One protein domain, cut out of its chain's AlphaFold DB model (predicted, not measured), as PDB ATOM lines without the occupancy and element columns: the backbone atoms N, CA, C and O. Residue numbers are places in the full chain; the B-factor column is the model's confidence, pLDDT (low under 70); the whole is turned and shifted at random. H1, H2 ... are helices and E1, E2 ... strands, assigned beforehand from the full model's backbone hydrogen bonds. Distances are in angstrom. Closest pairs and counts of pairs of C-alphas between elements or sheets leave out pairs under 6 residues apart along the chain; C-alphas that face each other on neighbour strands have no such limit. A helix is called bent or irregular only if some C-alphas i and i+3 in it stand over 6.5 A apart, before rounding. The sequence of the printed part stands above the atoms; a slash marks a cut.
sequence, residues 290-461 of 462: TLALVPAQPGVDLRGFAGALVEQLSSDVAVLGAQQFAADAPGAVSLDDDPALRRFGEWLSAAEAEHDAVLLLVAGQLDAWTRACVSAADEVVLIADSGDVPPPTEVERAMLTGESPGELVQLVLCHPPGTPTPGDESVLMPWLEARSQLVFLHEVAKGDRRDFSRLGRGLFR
ATOM      1  N   THR A 290      15.465 -32.570  14.290       88.50
ATOM      2  CA  THR A 290      15.438 -32.349  15.739       88.50
ATOM      3  C   THR A 290      14.835 -33.569  16.430       88.50
ATOM      4  O   THR A 290      13.669 -33.888  16.221       88.50
ATOM      5  N   LEU A 291      15.618 -34.264  17.258       91.44
ATOM      6  CA  LEU A 291      15.180 -35.451  18.002       91.44
ATOM      7  C   LEU A 291      15.122 -35.157  19.503       91.44
ATOM      8  O   LEU A 291      16.086 -34.638  20.068       91.44
ATOM      9  N   ALA A 292      14.040 -35.556  20.173       92.81
ATOM     10  CA  ALA A 292      13.966 -35.536  21.636       92.81
ATOM     11  C   ALA A 292      14.387 -36.894  22.209       92.81
ATOM     12  O   ALA A 292      13.740 -37.910  21.955       92.81
ATOM     13  N   LEU A 293      15.454 -36.914  23.010       94.62
ATOM     14  CA  LEU A 293      15.907 -38.103  23.728       94.62
ATOM     15  C   LEU A 293      15.215 -38.175  25.086       94.62
ATOM     16  O   LEU A 293      15.519 -37.381  25.980       94.62
ATOM     17  N   VAL A 294      14.309 -39.138  25.239       92.44
ATOM     18  CA  VAL A 294      13.463 -39.307  26.426       92.44
ATOM     19  C   VAL A 294      13.863 -40.576  27.174       92.44
ATOM     20  O   VAL A 294      13.933 -41.640  26.564       92.44
ATOM     21  N   PRO A 295      14.125 -40.529  28.490       92.56
ATOM     22  CA  PRO A 295      14.474 -41.730  29.227       92.56
ATOM     23  C   PRO A 295      13.198 -42.540  29.488       92.56
ATOM     24  O   PRO A 295      12.242 -42.037  30.072       92.56
ATOM     25  N   ALA A 296      13.186 -43.812  29.090       89.81
ATOM     26  CA  ALA A 296      12.067 -44.723  29.349       89.81
ATOM     27  C   ALA A 296      12.040 -45.233  30.806       89.81
ATOM     28  O   ALA A 296      11.096 -45.906  31.218       89.81
ATOM     29  N   GLN A 297      13.088 -44.936  31.585       88.19
ATOM     30  CA  GLN A 297      13.227 -45.314  32.990       88.19
ATOM     31  C   GLN A 297      14.167 -44.374  33.758       88.19
ATOM     32  O   GLN A 297      15.023 -43.722  33.153       88.19
ATOM     33  N   PRO A 298      14.062 -44.317  35.099       85.38
ATOM     34  CA  PRO A 298      15.002 -43.568  35.927       85.38
ATOM     35  C   PRO A 298      16.443 -44.079  35.781       85.38
ATOM     36  O   PRO A 298      16.678 -45.281  35.680       85.38
ATOM     37  N   GLY A 299      17.414 -43.165  35.838       85.69
ATOM     38  CA  GLY A 299      18.844 -43.503  35.857       85.69
ATOM     39  C   GLY A 299      19.503 -43.694  34.486       85.69
ATOM     40  O   GLY A 299      20.697 -43.982  34.440       85.69
ATOM     41  N   VAL A 300      18.774 -43.500  33.384       90.44
ATOM     42  CA  VAL A 300      19.344 -43.516  32.027       90.44
ATOM     43  C   VAL A 300      20.236 -42.291  31.804       90.44
ATOM     44  O   VAL A 300      19.796 -41.151  31.955       90.44
ATOM     45  N   ASP A 301      21.487 -42.520  31.401       90.62
ATOM     46  CA  ASP A 301      22.442 -41.461  31.057       90.62
ATOM     47  C   ASP A 301      22.270 -41.000  29.601       90.62
ATOM     48  O   ASP A 301      22.943 -41.474  28.682       90.62
ATOM     49  N   LEU A 302      21.356 -40.050  29.391       92.94
ATOM     50  CA  LEU A 302      21.088 -39.485  28.064       92.94
ATOM     51  C   LEU A 302      22.267 -38.684  27.508       92.94
ATOM     52  O   LEU A 302      22.478 -38.677  26.298       92.94
ATOM     53  N   ARG A 303      23.037 -38.001  28.365       92.25
ATOM     54  CA  ARG A 303      24.158 -37.168  27.910       92.25
ATOM     55  C   ARG A 303      25.320 -38.047  27.451       92.25
ATOM     56  O   ARG A 303      25.887 -37.779  26.395       92.25
ATOM     57  N   GLY A 304      25.637 -39.107  28.198       92.00
ATOM     58  CA  GLY A 304      26.612 -40.114  27.779       92.00
ATOM     59  C   GLY A 304      26.187 -40.831  26.497       92.00
ATOM     60  O   GLY A 304      26.996 -40.974  25.580       92.00
ATOM     61  N   PHE A 305      24.908 -41.206  26.387       94.00
ATOM     62  CA  PHE A 305      24.354 -41.796  25.166       94.00
ATOM     63  C   PHE A 305      24.464 -40.856  23.955       94.00
ATOM     64  O   PHE A 305      24.963 -41.265  22.907       94.00
ATOM     65  N   ALA A 306      24.041 -39.595  24.097       93.88
ATOM     66  CA  ALA A 306      24.113 -38.604  23.027       93.88
ATOM     67  C   ALA A 306      25.562 -38.366  22.583       93.88
ATOM     68  O   ALA A 306      25.833 -38.358  21.387       93.88
ATOM     69  N   GLY A 307      26.504 -38.256  23.527       92.75
ATOM     70  CA  GLY A 307      27.931 -38.139  23.217       92.75
ATOM     71  C   GLY A 307      28.456 -39.330  22.409       92.75
ATOM     72  O   GLY A 307      29.066 -39.139  21.360       92.75
ATOM     73  N   ALA A 308      28.145 -40.558  22.839       92.12
ATOM     74  CA  ALA A 308      28.547 -41.772  22.128       92.12
ATOM     75  C   ALA A 308      27.949 -41.861  20.711       92.12
ATOM     76  O   ALA A 308      28.613 -42.349  19.794       92.12
ATOM     77  N   LEU A 309      26.716 -41.378  20.522       92.25
ATOM     78  CA  LEU A 309      26.066 -41.303  19.215       92.25
ATOM     79  C   LEU A 309      26.739 -40.270  18.309       92.25
ATOM     80  O   LEU A 309      27.133 -40.623  17.199       92.25
ATOM     81  N   VAL A 310      26.920 -39.035  18.787       91.62
ATOM     82  CA  VAL A 310      27.544 -37.950  18.011       91.62
ATOM     83  C   VAL A 310      28.970 -38.310  17.590       91.62
ATOM     84  O   VAL A 310      29.335 -38.077  16.444       91.62
ATOM     85  N   GLU A 311      29.749 -38.986  18.441       90.69
ATOM     86  CA  GLU A 311      31.097 -39.462  18.088       90.69
ATOM     87  C   GLU A 311      31.146 -40.424  16.884       90.69
ATOM     88  O   GLU A 311      32.214 -40.611  16.293       90.69
ATOM     89  N   GLN A 312      30.032 -41.083  16.536       89.56
ATOM     90  CA  GLN A 312      29.959 -41.978  15.373       89.56
ATOM     91  C   GLN A 312      29.289 -41.339  14.149       89.56
ATOM     92  O   GLN A 312      29.266 -41.967  13.084       89.56
ATOM     93  N   LEU A 313      28.741 -40.130  14.280       86.00
ATOM     94  CA  LEU A 313      28.126 -39.399  13.177       86.00
ATOM     95  C   LEU A 313      29.186 -38.599  12.415       86.00
ATOM     96  O   LEU A 313      30.170 -38.125  12.973       86.00
ATOM     97  N   SER A 314      29.000 -38.486  11.101       77.19
ATOM     98  CA  SER A 314      29.828 -37.619  10.246       77.19
ATOM     99  C   SER A 314      29.232 -36.220  10.068       77.19
ATOM    100  O   SER A 314      29.890 -35.360   9.495       77.19
ATOM    101  N   SER A 315      27.992 -36.033  10.521       80.38
ATOM    102  CA  SER A 315      27.234 -34.784  10.477       80.38
ATOM    103  C   SER A 315      27.494 -33.944  11.721       80.38
ATOM    104  O   SER A 315      27.800 -34.495  12.781       80.38
ATOM    105  N   ASP A 316      27.344 -32.630  11.596       86.06
ATOM    106  CA  ASP A 316      27.419 -31.721  12.735       86.06
ATOM    107  C   ASP A 316      26.116 -31.794  13.545       86.06
ATOM    108  O   ASP A 316      25.037 -31.513  13.023       86.06
ATOM    109  N   VAL A 317      26.195 -32.226  14.806       90.12
ATOM    110  CA  VAL A 317      25.020 -32.463  15.654       90.12
ATOM    111  C   VAL A 317      25.152 -31.725  16.977       90.12
ATOM    112  O   VAL A 317      26.047 -32.012  17.775       90.12
ATOM    113  N   ALA A 318      24.205 -30.829  17.251       91.69
ATOM    114  CA  ALA A 318      24.106 -30.156  18.540       91.69
ATOM    115  C   ALA A 318      23.451 -31.056  19.589       91.69
ATOM    116  O   ALA A 318      22.419 -31.675  19.338       91.69
ATOM    117  N   VAL A 319      24.007 -31.077  20.803       94.12
ATOM    118  CA  VAL A 319      23.394 -31.737  21.965       94.12
ATOM    119  C   VAL A 319      22.993 -30.676  22.978       94.12
ATOM    120  O   VAL A 319      23.840 -30.042  23.609       94.12
ATOM    121  N   LEU A 320      21.689 -30.499  23.143       93.06
ATOM    122  CA  LEU A 320      21.088 -29.379  23.849       93.06
ATOM    123  C   LEU A 320      20.265 -29.868  25.043       93.06
ATOM    124  O   LEU A 320      19.522 -30.838  24.953       93.06
ATOM    125  N   GLY A 321      20.389 -29.194  26.184       91.81
ATOM    126  CA  GLY A 321      19.661 -29.528  27.409       91.81
ATOM    127  C   GLY A 321      19.216 -28.283  28.169       91.81
ATOM    128  O   GLY A 321      19.622 -27.168  27.842       91.81
ATOM    129  N   ALA A 322      18.432 -28.473  29.236       88.06
ATOM    130  CA  ALA A 322      17.874 -27.368  30.024       88.06
ATOM    131  C   ALA A 322      18.949 -26.415  30.587       88.06
ATOM    132  O   ALA A 322      18.734 -25.208  30.670       88.06
ATOM    133  N   GLN A 323      20.129 -26.941  30.943       84.62
ATOM    134  CA  GLN A 323      21.252 -26.128  31.424       84.62
ATOM    135  C   GLN A 323      21.826 -25.216  30.332       84.62
ATOM    136  O   GLN A 323      22.146 -24.068  30.626       84.62
ATOM    137  N   GLN A 324      21.951 -25.714  29.096       86.06
ATOM    138  CA  GLN A 324      22.388 -24.914  27.949       86.06
ATOM    139  C   GLN A 324      21.371 -23.807  27.651       86.06
ATOM    140  O   GLN A 324      21.742 -22.641  27.599       86.06
ATOM    141  N   PHE A 325      20.079 -24.146  27.590       83.56
ATOM    142  CA  PHE A 325      19.022 -23.156  27.376       83.56
ATOM    143  C   PHE A 325      19.025 -22.053  28.447       83.56
ATOM    144  O   PHE A 325      18.972 -20.870  28.123       83.56
ATOM    145  N   ALA A 326      19.147 -22.422  29.726       79.69
ATOM    146  CA  ALA A 326      19.195 -21.455  30.821       79.69
ATOM    147  C   ALA A 326      20.416 -20.516  30.752       79.69
ATOM    148  O   ALA A 326      20.339 -19.382  31.227       79.69
ATOM    149  N   ALA A 327      21.533 -20.981  30.180       75.25
ATOM    150  CA  ALA A 327      22.735 -20.178  29.984       75.25
ATOM    151  C   ALA A 327      22.606 -19.224  28.784       75.25
ATOM    152  O   ALA A 327      22.978 -18.054  28.894       75.25
ATOM    153  N   ASP A 328      22.049 -19.707  27.673       70.00
ATOM    154  CA  ASP A 328      21.967 -18.965  26.411       70.00
ATOM    155  C   ASP A 328      20.783 -17.983  26.367       70.00
ATOM    156  O   ASP A 328      20.846 -16.951  25.697       70.00
ATOM    157  N   ALA A 329      19.707 -18.268  27.110       65.00
ATOM    158  CA  ALA A 329      18.485 -17.466  27.167       65.00
ATOM    159  C   ALA A 329      18.133 -17.038  28.612       65.00
ATOM    160  O   ALA A 329      17.095 -17.437  29.158       65.00
ATOM    161  N   PRO A 330      18.960 -16.192  29.263       57.56
ATOM    162  CA  PRO A 330      18.721 -15.770  30.640       57.56
ATOM    163  C   PRO A 330      17.386 -15.017  30.781       57.56
ATOM    164  O   PRO A 330      17.071 -14.101  30.017       57.56
ATOM    165  N   GLY A 331      16.589 -15.390  31.788       53.59
ATOM    166  CA  GLY A 331      15.306 -14.747  32.105       53.59
ATOM    167  C   GLY A 331      14.056 -15.410  31.506       53.59
ATOM    168  O   GLY A 331      12.979 -14.813  31.559       53.59
ATOM    169  N   ALA A 332      14.164 -16.613  30.934       55.81
ATOM    170  CA  ALA A 332      13.027 -17.511  30.713       55.81
ATOM    171  C   ALA A 332      12.773 -18.308  32.009       55.81
ATOM    172  O   ALA A 332      13.355 -19.364  32.226       55.81
ATOM    173  N   VAL A 333      11.990 -17.734  32.932       49.53
ATOM    174  CA  VAL A 333      11.835 -18.264  34.305       49.53
ATOM    175  C   VAL A 333      10.943 -19.516  34.349       49.53
ATOM    176  O   VAL A 333      11.164 -20.374  35.199       49.53
ATOM    177  N   SER A 334       9.991 -19.654  33.418       63.53
ATOM    178  CA  SER A 334       9.251 -20.898  33.169       63.53
ATOM    179  C   SER A 334       8.814 -20.990  31.707       63.53
ATOM    180  O   SER A 334       8.402 -19.984  31.140       63.53
ATOM    181  N   LEU A 335       8.874 -22.185  31.110       67.31
ATOM    182  CA  LEU A 335       8.380 -22.464  29.749       67.31
ATOM    183  C   LEU A 335       6.855 -22.653  29.686       67.31
ATOM    184  O   LEU A 335       6.333 -23.087  28.668       67.31
ATOM    185  N   ASP A 336       6.141 -22.323  30.761       65.12
ATOM    186  CA  ASP A 336       4.675 -22.378  30.805       65.12
ATOM    187  C   ASP A 336       4.009 -21.120  30.206       65.12
ATOM    188  O   ASP A 336       2.804 -21.123  29.970       65.12
ATOM    189  N   ASP A 337       4.778 -20.053  29.945       60.34
ATOM    190  CA  ASP A 337       4.281 -18.790  29.387       60.34
ATOM    191  C   ASP A 337       4.657 -18.628  27.895       60.34
ATOM    192  O   ASP A 337       5.802 -18.883  27.504       60.34
ATOM    193  N   ASP A 338       3.748 -18.078  27.074       54.06
ATOM    194  CA  ASP A 338       3.960 -17.829  25.630       54.06
ATOM    195  C   ASP A 338       5.305 -17.138  25.287       54.06
ATOM    196  O   ASP A 338       5.989 -17.563  24.351       54.06
ATOM    197  N   PRO A 339       5.771 -16.096  26.018       57.75
ATOM    198  CA  PRO A 339       7.038 -15.431  25.703       57.75
ATOM    199  C   PRO A 339       8.283 -16.279  25.994       57.75
ATOM    200  O   PRO A 339       9.366 -15.964  25.496       57.75
ATOM    201  N   ALA A 340       8.177 -17.285  26.865       62.12
ATOM    202  CA  ALA A 340       9.270 -18.202  27.166       62.12
ATOM    203  C   ALA A 340       9.317 -19.342  26.144       62.12
ATOM    204  O   ALA A 340      10.402 -19.661  25.661       62.12
ATOM    205  N   LEU A 341       8.153 -19.870  25.748       65.75
ATOM    206  CA  LEU A 341       8.014 -20.824  24.642       65.75
ATOM    207  C   LEU A 341       8.584 -20.265  23.340       65.75
ATOM    208  O   LEU A 341       9.387 -20.926  22.687       65.75
ATOM    209  N   ARG A 342       8.273 -19.006  23.022       63.19
ATOM    210  CA  ARG A 342       8.863 -18.322  21.867       63.19
ATOM    211  C   ARG A 342      10.383 -18.201  21.972       63.19
ATOM    212  O   ARG A 342      11.096 -18.466  21.018       63.19
ATOM    213  N   ARG A 343      10.924 -17.848  23.144       67.25
ATOM    214  CA  ARG A 343      12.387 -17.793  23.345       67.25
ATOM    215  C   ARG A 343      13.053 -19.158  23.175       67.25
ATOM    216  O   ARG A 343      14.166 -19.228  22.661       67.25
ATOM    217  N   PHE A 344      12.383 -20.229  23.588       78.31
ATOM    218  CA  PHE A 344      12.834 -21.592  23.336       78.31
ATOM    219  C   PHE A 344      12.833 -21.926  21.843       78.31
ATOM    220  O   PHE A 344      13.852 -22.390  21.337       78.31
ATOM    221  N   GLY A 345      11.747 -21.630  21.124       71.50
ATOM    222  CA  GLY A 345      11.686 -21.822  19.675       71.50
ATOM    223  C   GLY A 345      12.719 -20.974  18.928       71.50
ATOM    224  O   GLY A 345      13.366 -21.458  17.997       71.50
ATOM    225  N   GLU A 346      12.969 -19.741  19.382       65.69
ATOM    226  CA  GLU A 346      14.030 -18.879  18.866       65.69
ATOM    227  C   GLU A 346      15.416 -19.508  19.047       65.69
ATOM    228  O   GLU A 346      16.181 -19.570  18.083       65.69
ATOM    229  N   TRP A 347      15.722 -19.993  20.249       80.31
ATOM    230  CA  TRP A 347      16.989 -20.648  20.568       80.31
ATOM    231  C   TRP A 347      17.186 -21.951  19.782       80.31
ATOM    232  O   TRP A 347      18.245 -22.157  19.193       80.31
ATOM    233  N   LEU A 348      16.149 -22.786  19.682       82.38
ATOM    234  CA  LEU A 348      16.195 -24.026  18.908       82.38
ATOM    235  C   LEU A 348      16.387 -23.759  17.412       82.38
ATOM    236  O   LEU A 348      17.223 -24.395  16.782       82.38
ATOM    237  N   SER A 349      15.672 -22.782  16.850       72.19
ATOM    238  CA  SER A 349      15.808 -22.428  15.430       72.19
ATOM    239  C   SER A 349      17.219 -21.936  15.090       72.19
ATOM    240  O   SER A 349      17.681 -22.127  13.970       72.19
ATOM    241  N   ALA A 350      17.912 -21.291  16.037       69.88
ATOM    242  CA  ALA A 350      19.309 -20.899  15.851       69.88
ATOM    243  C   ALA A 350      20.227 -22.129  15.771       69.88
ATOM    244  O   ALA A 350      21.050 -22.210  14.865       69.88
ATOM    245  N   ALA A 351      20.026 -23.119  16.645       78.88
ATOM    246  CA  ALA A 351      20.765 -24.378  16.582       78.88
ATOM    247  C   ALA A 351      20.451 -25.184  15.307       78.88
ATOM    248  O   ALA A 351      21.365 -25.708  14.678       78.88
ATOM    249  N   GLU A 352      19.185 -25.240  14.884       78.81
ATOM    250  CA  GLU A 352      18.786 -25.863  13.613       78.81
ATOM    251  C   GLU A 352      19.456 -25.159  12.414       78.81
ATOM    252  O   GLU A 352      19.803 -25.804  11.435       78.81
ATOM    253  N   ALA A 353      19.694 -23.847  12.470       69.56
ATOM    254  CA  ALA A 353      20.362 -23.133  11.380       69.56
ATOM    255  C   ALA A 353      21.878 -23.392  11.294       69.56
ATOM    256  O   ALA A 353      22.458 -23.227  10.217       69.56
ATOM    257  N   GLU A 354      22.523 -23.751  12.407       76.44
ATOM    258  CA  GLU A 354      23.979 -23.923  12.497       76.44
ATOM    259  C   GLU A 354      24.435 -25.382  12.362       76.44
ATOM    260  O   GLU A 354      25.571 -25.615  11.951       76.44
ATOM    261  N   HIS A 355      23.565 -26.351  12.656       81.88
ATOM    262  CA  HIS A 355      23.906 -27.775  12.704       81.88
ATOM    263  C   HIS A 355      23.060 -28.616  11.734       81.88
ATOM    264  O   HIS A 355      21.924 -28.278  11.410       81.88
ATOM    265  N   ASP A 356      23.587 -29.768  11.307       82.38
ATOM    266  CA  ASP A 356      22.871 -30.724  10.447       82.38
ATOM    267  C   ASP A 356      21.760 -31.475  11.205       82.38
ATOM    268  O   ASP A 356      20.855 -32.046  10.592       82.38
ATOM    269  N   ALA A 357      21.841 -31.534  12.537       87.50
ATOM    270  CA  ALA A 357      20.814 -32.097  13.405       87.50
ATOM    271  C   ALA A 357      20.918 -31.578  14.846       87.50
ATOM    272  O   ALA A 357      21.968 -31.112  15.292       87.50
ATOM    273  N   VAL A 358      19.832 -31.728  15.604       91.56
ATOM    274  CA  VAL A 358      19.747 -31.332  17.012       91.56
ATOM    275  C   VAL A 358      19.212 -32.488  17.859       91.56
ATOM    276  O   VAL A 358      18.201 -33.104  17.533       91.56
ATOM    277  N   LEU A 359      19.881 -32.775  18.977       94.56
ATOM    278  CA  LEU A 359      19.442 -33.714  20.010       94.56
ATOM    279  C   LEU A 359      19.037 -32.940  21.269       94.56
ATOM    280  O   LEU A 359      19.886 -32.341  21.933       94.56
ATOM    281  N   LEU A 360      17.755 -32.986  21.625       94.62
ATOM    282  CA  LEU A 360      17.210 -32.398  22.849       94.62
ATOM    283  C   LEU A 360      17.221 -33.430  23.983       94.62
ATOM    284  O   LEU A 360      16.594 -34.483  23.887       94.62
ATOM    285  N   LEU A 361      17.920 -33.130  25.078       94.19
ATOM    286  CA  LEU A 361      17.972 -33.964  26.278       94.19
ATOM    287  C   LEU A 361      16.847 -33.566  27.244       94.19
ATOM    288  O   LEU A 361      16.857 -32.447  27.771       94.19
ATOM    289  N   VAL A 362      15.909 -34.474  27.527       89.75
ATOM    290  CA  VAL A 362      14.833 -34.208  28.501       89.75
ATOM    291  C   VAL A 362      15.134 -34.776  29.890       89.75
ATOM    292  O   VAL A 362      15.877 -35.744  30.045       89.75
ATOM    293  N   ALA A 363      14.545 -34.171  30.923       72.25
ATOM    294  CA  ALA A 363      14.839 -34.479  32.326       72.25
ATOM    295  C   ALA A 363      14.105 -35.729  32.869       72.25
ATOM    296  O   ALA A 363      14.299 -36.106  34.022       72.25
ATOM    297  N   GLY A 364      13.276 -36.390  32.053       71.50
ATOM    298  CA  GLY A 364      12.548 -37.614  32.419       71.50
ATOM    299  C   GLY A 364      11.295 -37.412  33.279       71.50
ATOM    300  O   GLY A 364      10.587 -38.379  33.545       71.50
ATOM    301  N   GLN A 365      10.992 -36.175  33.684       82.75
ATOM    302  CA  GLN A 365       9.721 -35.783  34.303       82.75
ATOM    303  C   GLN A 365       8.884 -34.975  33.308       82.75
ATOM    304  O   GLN A 365       9.446 -34.295  32.457       82.75
ATOM    305  N   LEU A 366       7.552 -35.016  33.413       82.94
ATOM    306  CA  LEU A 366       6.669 -34.226  32.549       82.94
ATOM    307  C   LEU A 366       6.579 -32.766  33.035       82.94
ATOM    308  O   LEU A 366       5.564 -32.315  33.570       82.94
ATOM    309  N   ASP A 367       7.672 -32.031  32.859       86.38
ATOM    310  CA  ASP A 367       7.797 -30.604  33.152       86.38
ATOM    311  C   ASP A 367       7.679 -29.738  31.882       86.38
ATOM    312  O   ASP A 367       7.515 -30.237  30.766       86.38
ATOM    313  N   ALA A 368       7.724 -28.414  32.056       84.12
ATOM    314  CA  ALA A 368       7.613 -27.450  30.962       84.12
ATOM    315  C   ALA A 368       8.720 -27.632  29.902       84.12
ATOM    316  O   ALA A 368       8.459 -27.547  28.704       84.12
ATOM    317  N   TRP A 369       9.946 -27.954  30.337       88.06
ATOM    318  CA  TRP A 369      11.075 -28.258  29.451       88.06
ATOM    319  C   TRP A 369      10.807 -29.489  28.586       88.06
ATOM    320  O   TRP A 369      11.003 -29.458  27.373       88.06
ATOM    321  N   THR A 370      10.324 -30.565  29.202       89.00
ATOM    322  CA  THR A 370      10.047 -31.823  28.510       89.00
ATOM    323  C   THR A 370       8.908 -31.663  27.514       89.00
ATOM    324  O   THR A 370       9.041 -32.126  26.384       89.00
ATOM    325  N   ARG A 371       7.837 -30.940  27.872       85.75
ATOM    326  CA  ARG A 371       6.755 -30.609  26.929       85.75
ATOM    327  C   ARG A 371       7.261 -29.803  25.735       85.75
ATOM    328  O   ARG A 371       6.941 -30.152  24.604       85.75
ATOM    329  N   ALA A 372       8.074 -28.775  25.977       84.56
ATOM    330  CA  ALA A 372       8.648 -27.954  24.913       84.56
ATOM    331  C   ALA A 372       9.549 -28.778  23.978       84.56
ATOM    332  O   ALA A 372       9.439 -28.664  22.760       84.56
ATOM    333  N   CYS A 373      10.394 -29.655  24.530       89.75
ATOM    334  CA  CYS A 373      11.274 -30.511  23.732       89.75
ATOM    335  C   CYS A 373      10.511 -31.541  22.905       89.75
ATOM    336  O   CYS A 373      10.836 -31.736  21.740       89.75
ATOM    337  N   VAL A 374       9.520 -32.205  23.507       87.44
ATOM    338  CA  VAL A 374       8.692 -33.199  22.815       87.44
ATOM    339  C   VAL A 374       7.877 -32.526  21.714       87.44
ATOM    340  O   VAL A 374       7.892 -33.014  20.590       87.44
ATOM    341  N   SER A 375       7.268 -31.366  21.993       82.75
ATOM    342  CA  SER A 375       6.506 -30.621  20.986       82.75
ATOM    343  C   SER A 375       7.379 -30.129  19.836       82.75
ATOM    344  O   SER A 375       6.979 -30.196  18.680       82.75
ATOM    345  N   ALA A 376       8.597 -29.671  20.125       81.94
ATOM    346  CA  ALA A 376       9.477 -29.142  19.097       81.94
ATOM    347  C   ALA A 376      10.264 -30.211  18.321       81.94
ATOM    348  O   ALA A 376      10.940 -29.857  17.354       81.94
ATOM    349  N   ALA A 377      10.216 -31.482  18.722       86.75
ATOM    350  CA  ALA A 377      10.946 -32.546  18.049       86.75
ATOM    351  C   ALA A 377      10.202 -33.059  16.809       86.75
ATOM    352  O   ALA A 377       8.988 -33.235  16.814       86.75
ATOM    353  N   ASP A 378      10.962 -33.367  15.761       78.31
ATOM    354  CA  ASP A 378      10.453 -34.076  14.584       78.31
ATOM    355  C   ASP A 378      10.162 -35.548  14.919       78.31
ATOM    356  O   ASP A 378       9.335 -36.196  14.277       78.31
ATOM    357  N   GLU A 379      10.874 -36.094  15.909       84.31
ATOM    358  CA  GLU A 379      10.745 -37.476  16.355       84.31
ATOM    359  C   GLU A 379      11.221 -37.647  17.802       84.31
ATOM    360  O   GLU A 379      12.196 -37.032  18.249       84.31
ATOM    361  N   VAL A 380      10.527 -38.513  18.542       88.25
ATOM    362  CA  VAL A 380      10.844 -38.831  19.934       88.25
ATOM    363  C   VAL A 380      11.553 -40.179  19.994       88.25
ATOM    364  O   VAL A 380      11.057 -41.189  19.496       88.25
ATOM    365  N   VAL A 381      12.716 -40.207  20.640       91.19
ATOM    366  CA  VAL A 381      13.532 -41.411  20.804       91.19
ATOM    367  C   VAL A 381      13.592 -41.769  22.285       91.19
ATOM    368  O   VAL A 381      14.267 -41.114  23.083       91.19
ATOM    369  N   LEU A 382      12.877 -42.827  22.654       90.94
ATOM    370  CA  LEU A 382      12.913 -43.412  23.986       90.94
ATOM    371  C   LEU A 382      14.228 -44.169  24.176       90.94
ATOM    372  O   LEU A 382      14.572 -45.025  23.367       90.94
ATOM    373  N   ILE A 383      14.948 -43.886  25.256       93.12
ATOM    374  CA  ILE A 383      16.196 -44.561  25.616       93.12
ATOM    375  C   ILE A 383      15.956 -45.398  26.868       93.12
ATOM    376  O   ILE A 383      15.537 -44.879  27.904       93.12
ATOM    377  N   ALA A 384      16.239 -46.693  26.776       91.56
ATOM    378  CA  ALA A 384      16.103 -47.647  27.869       91.56
ATOM    379  C   ALA A 384      17.384 -48.464  28.033       91.56
ATOM    380  O   ALA A 384      18.061 -48.731  27.044       91.56
ATOM    381  N   ASP A 385      17.678 -48.933  29.245       90.25
ATOM    382  CA  ASP A 385      18.646 -50.018  29.416       90.25
ATOM    383  C   ASP A 385      17.942 -51.368  29.293       90.25
ATOM    384  O   ASP A 385      16.806 -51.525  29.743       90.25
ATOM    385  N   SER A 386      18.622 -52.354  28.710       84.06
ATOM    386  CA  SER A 386      18.101 -53.715  28.602       84.06
ATOM    387  C   SER A 386      17.892 -54.317  29.996       84.06
ATOM    388  O   SER A 386      18.830 -54.368  30.797       84.06
ATOM    389  N   GLY A 387      16.688 -54.799  30.282       81.88
ATOM    390  CA  GLY A 387      16.333 -55.359  31.581       81.88
ATOM    391  C   GLY A 387      14.822 -55.485  31.738       81.88
ATOM    392  O   GLY A 387      14.104 -55.611  30.743       81.88
ATOM    393  N   ASP A 388      14.359 -55.436  32.987       81.12
ATOM    394  CA  ASP A 388      12.933 -55.471  33.311       81.12
ATOM    395  C   ASP A 388      12.194 -54.308  32.648       81.12
ATOM    396  O   ASP A 388      12.637 -53.160  32.714       81.12
ATOM    397  N   VAL A 389      11.051 -54.603  32.027       84.38
ATOM    398  CA  VAL A 389      10.269 -53.590  31.313       84.38
ATOM    399  C   VAL A 389       9.548 -52.694  32.319       84.38
ATOM    400  O   VAL A 389       8.645 -53.163  33.020       84.38
ATOM    401  N   PRO A 390       9.891 -51.400  32.392       85.62
ATOM    402  CA  PRO A 390       9.183 -50.460  33.236       85.62
ATOM    403  C   PRO A 390       7.809 -50.139  32.626       85.62
ATOM    404  O   PRO A 390       7.653 -50.146  31.393       85.62
ATOM    405  N   PRO A 391       6.812 -49.785  33.459       84.56
ATOM    406  CA  PRO A 391       5.565 -49.229  32.954       84.56
ATOM    407  C   PRO A 391       5.832 -47.911  32.203       84.56
ATOM    408  O   PRO A 391       6.798 -47.215  32.529       84.56
ATOM    409  N   PRO A 392       4.970 -47.521  31.244       85.69
ATOM    410  CA  PRO A 392       5.112 -46.256  30.533       85.69
ATOM    411  C   PRO A 392       5.220 -45.054  31.482       85.69
ATOM    412  O   PRO A 392       4.409 -44.871  32.407       85.69
ATOM    413  N   THR A 393       6.228 -44.222  31.233       87.62
ATOM    414  CA  THR A 393       6.481 -42.973  31.960       87.62
ATOM    415  C   THR A 393       5.334 -41.971  31.775       87.62
ATOM    416  O   THR A 393       4.438 -42.153  30.948       87.62
ATOM    417  N   GLU A 394       5.324 -40.898  32.570       86.06
ATOM    418  CA  GLU A 394       4.327 -39.824  32.425       86.06
ATOM    419  C   GLU A 394       4.410 -39.142  31.055       86.06
ATOM    420  O   GLU A 394       3.377 -38.833  30.469       86.06
ATOM    421  N   VAL A 395       5.622 -38.987  30.515       85.25
ATOM    422  CA  VAL A 395       5.861 -38.424  29.179       85.25
ATOM    423  C   VAL A 395       5.254 -39.320  28.102       85.25
ATOM    424  O   VAL A 395       4.516 -38.846  27.244       85.25
ATOM    425  N   GLU A 396       5.491 -40.632  28.183       84.44
ATOM    426  CA  GLU A 396       4.898 -41.607  27.259       84.44
ATOM    427  C   GLU A 396       3.371 -41.606  27.313       84.44
ATOM    428  O   GLU A 396       2.716 -41.661  26.274       84.44
ATOM    429  N   ARG A 397       2.794 -41.508  28.516       83.38
ATOM    430  CA  ARG A 397       1.341 -41.427  28.690       83.38
ATOM    431  C   ARG A 397       0.759 -40.145  28.099       83.38
ATOM    432  O   ARG A 397      -0.260 -40.244  27.429       83.38
ATOM    433  N   ALA A 398       1.404 -38.995  28.291       79.50
ATOM    434  CA  ALA A 398       0.956 -37.724  27.719       79.50
ATOM    435  C   ALA A 398       0.995 -37.720  26.180       79.50
ATOM    436  O   ALA A 398       0.098 -37.176  25.540       79.50
ATOM    437  N   MET A 399       1.992 -38.373  25.574       76.88
ATOM    438  CA  MET A 399       2.038 -38.552  24.116       76.88
ATOM    439  C   MET A 399       0.917 -39.483  23.628       76.88
ATOM    440  O   MET A 399       0.229 -39.176  22.661       76.88
ATOM    441  N   LEU A 400       0.672 -40.594  24.334       74.69
ATOM    442  CA  LEU A 400      -0.390 -41.554  24.001       74.69
ATOM    443  C   LEU A 400      -1.804 -40.963  24.091       74.69
ATOM    444  O   LEU A 400      -2.674 -41.335  23.306       74.69
ATOM    445  N   THR A 401      -2.053 -40.081  25.059       70.50
ATOM    446  CA  THR A 401      -3.357 -39.421  25.235       70.50
ATOM    447  C   THR A 401      -3.552 -38.220  24.310       70.50
ATOM    448  O   THR A 401      -4.651 -37.670  24.273       70.50
ATOM    449  N   GLY A 402      -2.518 -37.821  23.558       65.06
ATOM    450  CA  GLY A 402      -2.530 -36.625  22.717       65.06
ATOM    451  C   GLY A 402      -2.389 -35.311  23.497       65.06
ATOM    452  O   GLY A 402      -2.602 -34.246  22.929       65.06
ATOM    453  N   GLU A 403      -2.032 -35.361  24.785       57.50
ATOM    454  CA  GLU A 403      -1.729 -34.175  25.602       57.50
ATOM    455  C   GLU A 403      -0.383 -33.531  25.237       57.50
ATOM    456  O   GLU A 403      -0.094 -32.403  25.637       57.50
ATOM    457  N   SER A 404       0.477 -34.237  24.503       56.19
ATOM    458  CA  SER A 404       1.712 -33.691  23.939       56.19
ATOM    459  C   SER A 404       1.909 -34.208  22.514       56.19
ATOM    460  O   SER A 404       1.757 -35.412  22.292       56.19
ATOM    461  N   PRO A 405       2.230 -33.330  21.547       57.62
ATOM    462  CA  PRO A 405       2.418 -33.748  20.169       57.62
ATOM    463  C   PRO A 405       3.698 -34.577  20.013       57.62
ATOM    464  O   PRO A 405       4.729 -34.257  20.596       57.62
ATOM    465  N   GLY A 406       3.607 -35.671  19.258       55.03
ATOM    466  CA  GLY A 406       4.694 -36.622  19.024       55.03
ATOM    467  C   GLY A 406       4.190 -37.814  18.210       55.03
ATOM    468  O   GLY A 406       3.747 -38.808  18.776       55.03
ATOM    469  N   GLU A 407       4.197 -37.701  16.879       53.72
ATOM    470  CA  GLU A 407       3.615 -38.724  15.988       53.72
ATOM    471  C   GLU A 407       4.535 -39.940  15.765       53.72
ATOM    472  O   GLU A 407       4.048 -41.033  15.473       53.72
ATOM    473  N   LEU A 408       5.856 -39.776  15.916       56.69
ATOM    474  CA  LEU A 408       6.847 -40.829  15.679       56.69
ATOM    475  C   LEU A 408       7.646 -41.108  16.952       56.69
ATOM    476  O   LEU A 408       8.436 -40.275  17.401       56.69
ATOM    477  N   VAL A 409       7.436 -42.295  17.524       69.38
ATOM    478  CA  VAL A 409       8.153 -42.766  18.712       69.38
ATOM    479  C   VAL A 409       9.012 -43.971  18.341       69.38
ATOM    480  O   VAL A 409       8.497 -45.022  17.943       69.38
ATOM    481  N   GLN A 410      10.326 -43.829  18.494       85.19
ATOM    482  CA  GLN A 410      11.283 -44.929  18.383       85.19
ATOM    483  C   GLN A 410      11.807 -45.322  19.766       85.19
ATOM    484  O   GLN A 410      11.880 -44.488  20.663       85.19
ATOM    485  N   LEU A 411      12.208 -46.581  19.938       86.50
ATOM    486  CA  LEU A 411      12.863 -47.070  21.153       86.50
ATOM    487  C   LEU A 411      14.290 -47.513  20.841       86.50
ATOM    488  O   LEU A 411      14.515 -48.254  19.889       86.50
ATOM    489  N   VAL A 412      15.243 -47.109  21.675       90.81
ATOM    490  CA  VAL A 412      16.620 -47.603  21.669       90.81
ATOM    491  C   VAL A 412      16.881 -48.350  22.970       90.81
ATOM    492  O   VAL A 412      16.888 -47.761  24.052       90.81
ATOM    493  N   LEU A 413      17.120 -49.653  22.850       90.25
ATOM    494  CA  LEU A 413      17.462 -50.531  23.958       90.25
ATOM    495  C   LEU A 413      18.989 -50.641  24.090       90.25
ATOM    496  O   LEU A 413      19.677 -51.129  23.189       90.25
ATOM    497  N   CYS A 414      19.518 -50.176  25.218       90.81
ATOM    498  CA  CYS A 414      20.942 -50.135  25.521       90.81
ATOM    499  C   CYS A 414      21.352 -51.352  26.353       90.81
ATOM    500  O   CYS A 414      21.083 -51.432  27.552       90.81
ATOM    501  N   HIS A 415      22.054 -52.286  25.725       90.44
ATOM    502  CA  HIS A 415      22.584 -53.485  26.366       90.44
ATOM    503  C   HIS A 415      23.919 -53.228  27.081       90.44
ATOM    504  O   HIS A 415      24.662 -52.315  26.697       90.44
ATOM    505  N   PRO A 416      24.281 -54.039  28.095       88.88
ATOM    506  CA  PRO A 416      25.610 -54.017  28.690       88.88
ATOM    507  C   PRO A 416      26.739 -54.140  27.648       88.88
ATOM    508  O   PRO A 416      26.546 -54.750  26.592       88.88
ATOM    509  N   PRO A 417      27.937 -53.597  27.932       88.25
ATOM    510  CA  PRO A 417      29.079 -53.719  27.032       88.25
ATOM    511  C   PRO A 417      29.418 -55.182  26.720       88.25
ATOM    512  O   PRO A 417      29.532 -56.006  27.627       88.25
ATOM    513  N   GLY A 418      29.627 -55.495  25.439       83.44
ATOM    514  CA  GLY A 418      29.986 -56.840  24.974       83.44
ATOM    515  C   GLY A 418      28.804 -57.779  24.716       83.44
ATOM    516  O   GLY A 418      29.024 -58.895  24.245       83.44
ATOM    517  N   THR A 419      27.568 -57.345  24.974       85.56
ATOM    518  CA  THR A 419      26.367 -58.086  24.573       85.56
ATOM    519  C   THR A 419      26.211 -58.040  23.047       85.56
ATOM    520  O   THR A 419      26.279 -56.953  22.471       85.56
ATOM    521  N   PRO A 420      26.011 -59.178  22.362       80.81
ATOM    522  CA  PRO A 420      25.737 -59.177  20.928       80.81
ATOM    523  C   PRO A 420      24.381 -58.516  20.635       80.81
ATOM    524  O   PRO A 420      23.399 -58.801  21.316       80.81
ATOM    525  N   THR A 421      24.330 -57.664  19.608       78.19
ATOM    526  CA  THR A 421      23.091 -57.054  19.102       78.19
ATOM    527  C   THR A 421      22.871 -57.410  17.619       78.19
ATOM    528  O   THR A 421      23.830 -57.375  16.833       78.19
ATOM    529  N   PRO A 422      21.639 -57.743  17.187       69.56
ATOM    530  CA  PRO A 422      20.408 -57.827  17.983       69.56
ATOM    531  C   PRO A 422      20.445 -58.955  19.029       69.56
ATOM    532  O   PRO A 422      21.130 -59.961  18.831       69.56
ATOM    533  N   GLY A 423      19.785 -58.724  20.165       69.44
ATOM    534  CA  GLY A 423      19.755 -59.628  21.314       69.44
ATOM    535  C   GLY A 423      18.750 -60.776  21.157       69.44
ATOM    536  O   GLY A 423      18.223 -61.030  20.077       69.44
ATOM    537  N   ASP A 424      18.491 -61.495  22.251       71.94
ATOM    538  CA  ASP A 424      17.476 -62.558  22.304       71.94
ATOM    539  C   ASP A 424      16.054 -61.963  22.225       71.94
ATOM    540  O   ASP A 424      15.728 -61.016  22.948       71.94
ATOM    541  N   GLU A 425      15.189 -62.534  21.378       70.31
ATOM    542  CA  GLU A 425      13.795 -62.099  21.189       70.31
ATOM    543  C   GLU A 425      12.994 -62.069  22.500       70.31
ATOM    544  O   GLU A 425      12.096 -61.239  22.660       70.31
ATOM    545  N   SER A 426      13.346 -62.916  23.470       70.38
ATOM    546  CA  SER A 426      12.720 -62.936  24.798       70.38
ATOM    547  C   SER A 426      12.901 -61.638  25.593       70.38
ATOM    548  O   SER A 426      12.072 -61.333  26.450       70.38
ATOM    549  N   VAL A 427      13.937 -60.848  25.290       72.38
ATOM    550  CA  VAL A 427      14.166 -59.522  25.883       72.38
ATOM    551  C   VAL A 427      13.364 -58.450  25.142       72.38
ATOM    552  O   VAL A 427      12.960 -57.463  25.745       72.38
ATOM    553  N   LEU A 428      13.093 -58.642  23.849       74.00
ATOM    554  CA  LEU A 428      12.443 -57.658  22.979       74.00
ATOM    555  C   LEU A 428      10.918 -57.673  23.082       74.00
ATOM    556  O   LEU A 428      10.291 -56.613  23.148       74.00
ATOM    557  N   MET A 429      10.323 -58.866  23.101       77.00
ATOM    558  CA  MET A 429       8.868 -59.034  23.065       77.00
ATOM    559  C   MET A 429       8.140 -58.279  24.189       77.00
ATOM    560  O   MET A 429       7.198 -57.549  23.877       77.00
ATOM    561  N   PRO A 430       8.599 -58.323  25.455       81.62
ATOM    562  CA  PRO A 430       7.959 -57.567  26.530       81.62
ATOM    563  C   PRO A 430       7.949 -56.044  26.306       81.62
ATOM    564  O   PRO A 430       7.006 -55.364  26.710       81.62
ATOM    565  N   TRP A 431       8.974 -55.487  25.647       82.25
ATOM    566  CA  TRP A 431       9.043 -54.052  25.344       82.25
ATOM    567  C   TRP A 431       8.073 -53.646  24.235       82.25
ATOM    568  O   TRP A 431       7.427 -52.604  24.353       82.25
ATOM    569  N   LEU A 432       7.948 -54.471  23.192       75.00
ATOM    570  CA  LEU A 432       7.001 -54.256  22.094       75.00
ATOM    571  C   LEU A 432       5.547 -54.393  22.566       75.00
ATOM    572  O   LEU A 432       4.702 -53.580  22.197       75.00
ATOM    573  N   GLU A 433       5.258 -55.373  23.425       79.38
ATOM    574  CA  GLU A 433       3.923 -55.569  24.007       79.38
ATOM    575  C   GLU A 433       3.505 -54.405  24.914       79.38
ATOM    576  O   GLU A 433       2.357 -53.962  24.868       79.38
ATOM    577  N   ALA A 434       4.434 -53.875  25.715       77.12
ATOM    578  CA  ALA A 434       4.162 -52.747  26.604       77.12
ATOM    579  C   ALA A 434       3.973 -51.410  25.859       77.12
ATOM    580  O   ALA A 434       3.432 -50.465  26.438       77.12
ATOM    581  N   ARG A 435       4.449 -51.305  24.611       72.62
ATOM    582  CA  ARG A 435       4.501 -50.063  23.827       72.62
ATOM    583  C   ARG A 435       4.096 -50.319  22.374       72.62
ATOM    584  O   ARG A 435       4.904 -50.238  21.451       72.62
ATOM    585  N   SER A 436       2.814 -50.604  22.172       67.44
ATOM    586  CA  SER A 436       2.235 -50.900  20.854       67.44
ATOM    587  C   SER A 436       2.296 -49.736  19.853       67.44
ATOM    588  O   SER A 436       2.104 -49.949  18.660       67.44
ATOM    589  N   GLN A 437       2.573 -48.518  20.323       65.38
ATOM    590  CA  GLN A 437       2.742 -47.303  19.524       65.38
ATOM    591  C   GLN A 437       4.142 -47.137  18.907       65.38
ATOM    592  O   GLN A 437       4.377 -46.155  18.205       65.38
ATOM    593  N   LEU A 438       5.093 -48.034  19.196       64.25
ATOM    594  CA  LEU A 438       6.455 -47.928  18.668       64.25
ATOM    595  C   LEU A 438       6.481 -48.108  17.151       64.25
ATOM    596  O   LEU A 438       5.987 -49.099  16.616       64.25
ATOM    597  N   VAL A 439       7.142 -47.172  16.472       58.97
ATOM    598  CA  VAL A 439       7.343 -47.224  15.019       58.97
ATOM    599  C   VAL A 439       8.563 -48.081  14.681       58.97
ATOM    600  O   VAL A 439       8.523 -48.895  13.762       58.97
ATOM    601  N   PHE A 440       9.643 -47.928  15.454       69.06
ATOM    602  CA  PHE A 440      10.882 -48.687  15.300       69.06
ATOM    603  C   PHE A 440      11.542 -48.970  16.652       69.06
ATOM    604  O   PHE A 440      11.500 -48.144  17.566       69.06
ATOM    605  N   LEU A 441      12.197 -50.129  16.750       79.62
ATOM    606  CA  LEU A 441      13.035 -50.524  17.879       79.62
ATOM    607  C   LEU A 441      14.469 -50.746  17.383       79.62
ATOM    608  O   LEU A 441      14.691 -51.476  16.417       79.62
ATOM    609  N   HIS A 442      15.437 -50.134  18.061       84.12
ATOM    610  CA  HIS A 442      16.870 -50.305  17.832       84.12
ATOM    611  C   HIS A 442      17.539 -50.912  19.058       84.12
ATOM    612  O   HIS A 442      17.194 -50.589  20.190       84.12
ATOM    613  N   GLU A 443      18.559 -51.731  18.833       86.88
ATOM    614  CA  GLU A 443      19.393 -52.292  19.896       86.88
ATOM    615  C   GLU A 443      20.839 -51.848  19.720       86.88
ATOM    616  O   GLU A 443      21.383 -51.890  18.606       86.88
ATOM    617  N   VAL A 444      21.465 -51.445  20.824       89.94
ATOM    618  CA  VAL A 444      22.879 -51.064  20.865       89.94
ATOM    619  C   VAL A 444      23.551 -51.612  22.117       89.94
ATOM    620  O   VAL A 444      22.976 -51.566  23.202       89.94
ATOM    621  N   ALA A 445      24.782 -52.101  22.002       89.94
ATOM    622  CA  ALA A 445      25.623 -52.372  23.160       89.94
ATOM    623  C   ALA A 445      26.348 -51.092  23.606       89.94
ATOM    624  O   ALA A 445      26.963 -50.389  22.797       89.94
ATOM    625  N   LYS A 446      26.306 -50.778  24.907       87.88
ATOM    626  CA  LYS A 446      26.989 -49.601  25.469       87.88
ATOM    627  C   LYS A 446      28.489 -49.654  25.151       87.88
ATOM    628  O   LYS A 446      29.178 -50.603  25.517       87.88
ATOM    629  N   GLY A 447      28.989 -48.613  24.483       84.31
ATOM    630  CA  GLY A 447      30.392 -48.497  24.073       84.31
ATOM    631  C   GLY A 447      30.760 -49.201  22.759       84.31
ATOM    632  O   GLY A 447      31.915 -49.095  22.340       84.31
ATOM    633  N   ASP A 448      29.829 -49.880  22.076       89.75
ATOM    634  CA  ASP A 448      30.100 -50.471  20.760       89.75
ATOM    635  C   ASP A 448      29.923 -49.442  19.632       89.75
ATOM    636  O   ASP A 448      28.822 -49.039  19.255       89.75
ATOM    637  N   ARG A 449      31.042 -49.039  19.028       89.94
ATOM    638  CA  ARG A 449      31.064 -48.046  17.945       89.94
ATOM    639  C   ARG A 449      30.269 -48.464  16.704       89.94
ATOM    640  O   ARG A 449      29.729 -47.604  16.010       89.94
ATOM    641  N   ARG A 450      30.218 -49.760  16.374       86.69
ATOM    642  CA  ARG A 450      29.509 -50.253  15.180       86.69
ATOM    643  C   ARG A 450      28.006 -50.152  15.371       86.69
ATOM    644  O   ARG A 450      27.313 -49.746  14.437       86.69
ATOM    645  N   ASP A 451      27.534 -50.467  16.571       88.44
ATOM    646  CA  ASP A 451      26.126 -50.357  16.937       88.44
ATOM    647  C   ASP A 451      25.658 -48.905  16.919       88.44
ATOM    648  O   ASP A 451      24.663 -48.599  16.267       88.44
ATOM    649  N   PHE A 452      26.419 -47.989  17.524       88.50
ATOM    650  CA  PHE A 452      26.103 -46.556  17.484       88.50
ATOM    651  C   PHE A 452      26.183 -45.972  16.062       88.50
ATOM    652  O   PHE A 452      25.351 -45.149  15.689       88.50
ATOM    653  N   SER A 453      27.100 -46.449  15.212       85.56
ATOM    654  CA  SER A 453      27.127 -46.077  13.787       85.56
ATOM    655  C   SER A 453      25.895 -46.591  13.025       85.56
ATOM    656  O   SER A 453      25.342 -45.886  12.177       85.56
ATOM    657  N   ARG A 454      25.435 -47.818  13.315       85.06
ATOM    658  CA  ARG A 454      24.195 -48.378  12.749       85.06
ATOM    659  C   ARG A 454      22.977 -47.587  13.216       85.06
ATOM    660  O   ARG A 454      22.139 -47.262  12.380       85.06
ATOM    661  N   LEU A 455      22.916 -47.265  14.505       87.00
ATOM    662  CA  LEU A 455      21.865 -46.452  15.105       87.00
ATOM    663  C   LEU A 455      21.808 -45.064  14.465       87.00
ATOM    664  O   LEU A 455      20.740 -44.650  14.037       87.00
ATOM    665  N   GLY A 456      22.947 -44.384  14.309       83.62
ATOM    666  CA  GLY A 456      23.017 -43.091  13.628       83.62
ATOM    667  C   GLY A 456      22.444 -43.143  12.211       83.62
ATOM    668  O   GLY A 456      21.595 -42.334  11.849       83.62
ATOM    669  N   ARG A 457      22.797 -44.171  11.428       79.56
ATOM    670  CA  ARG A 457      22.187 -44.393  10.103       79.56
ATOM    671  C   ARG A 457      20.691 -44.712  10.152       79.56
ATOM    672  O   ARG A 457      20.041 -44.590   9.122       79.56
ATOM    673  N   GLY A 458      20.170 -45.206  11.270       76.25
ATOM    674  CA  GLY A 458      18.748 -45.496  11.470       76.25
ATOM    675  C   GLY A 458      17.951 -44.254  11.861       76.25
ATOM    676  O   GLY A 458      16.915 -43.992  11.260       76.25
ATOM    677  N   LEU A 459      18.466 -43.479  12.819       77.94
ATOM    678  CA  LEU A 459      17.834 -42.265  13.340       77.94
ATOM    679  C   LEU A 459      17.917 -41.080  12.372       77.94
ATOM    680  O   LEU A 459      17.042 -40.226  12.383       77.94
ATOM    681  N   PHE A 460      18.935 -41.016  11.514       73.19
ATOM    682  CA  PHE A 460      19.134 -39.899  10.581       73.19
ATOM    683  C   PHE A 460      18.943 -40.309   9.114       73.19
ATOM    684  O   PHE A 460      19.624 -39.793   8.231       73.19
ATOM    685  N   ARG A 461      18.042 -41.262   8.825       60.12
ATOM    686  CA  ARG A 461      17.693 -41.600   7.433       60.12
ATOM    687  C   ARG A 461      17.053 -40.388   6.747       60.12
ATOM    688  O   ARG A 461      15.965 -39.980   7.139       60.12
TER     689      ARG A 461
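What this domain is: This is residues 290 to 461 of the 462 residues of the protein "Putative ABC transporter ATP-binding protein" of Enhygromyxa salina (UniProt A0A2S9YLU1). A strongly twisted sheet of six parallel strands is the middle of three layers, with H3, H4 and H6 over one face and H1 and H7 over the other. H5 only grazes the sheet, and H2, directly after E2, is off it. The printed part has 172 residues with seven named helices and six named strands, along the chain E1 H1 E2 H2 H3 E3 H4 E4 H5 E5 H6 E6 H7; the sheet's order is E2, E3, E1, E4, E5, E6. The class is mixed, helices and strands; the whole is compact, with a radius of gyration of the C-alphas of 15.9 A and spans of 48 by 36 by 26 A.

Where its parts are: Find C-alpha 290 at (15.438, -32.349, 15.739), where E1, residues 290 to 295, begins. The other strands are E2, residues 317 to 321, E3, 357 to 361, E4, 379 to 385, 19.8 A long, E5, 409 to 415, 19.5 A long, and E6, 440 to 445. H1 is residues 302 to 310, H2 322 to 328, H4 368 to 376, H5 394 to 400 and H6 425 to 434. The longest helix, H3, runs 24.7 A from C-alpha 338 at (3.960, -17.829, 25.630) to residue 354. H7, residues 449 to 459, ends at (17.834, -42.265, 13.340).

How they stand to each other: Look between E1 and E4: N 294 and O 381 are 2.9 A apart, within hydrogen-bond range. For E4 and E5 find N 412 and O 382 at 2.8 A. E2, H2 H3, E3; E4, H5, E5; and E5, H6, E6 are strand-helix-strand units, parallel neighbour strands with helices between; E1, H1, E2 and E3, H4, E4 are split ones, with another strand between. Each crossover is right-handed. H4 is over E3 and E1, at a height over the sheet of 9.2 A; its closest C-alpha pair with E1 is Val 374 and Ala 292, 5.9 A. H7 lies on the opposite face from H4, at a height of 7.8 A. H7 touches H1, about perpendicular at 88 degrees, closest at the C-alphas of Phe 452 and Leu 309, 5.5 A. Every O i to N i+4 pair is within hydrogen-bond range in H1, H2, H3, H4, H5 and H7; in H6, only just irregular with C-alphas 427 and 430 6.54 A apart, 4 of 6 are.

The domain as a whole: The C-alphas farthest apart, of Gly 331 and Asp 424, are 48.9 A apart. The printed part has no cut and no long link. Its mean pLDDT is 80.3; among the residues under 70 are 329 to 343, 402 to 409 and 436 to 440.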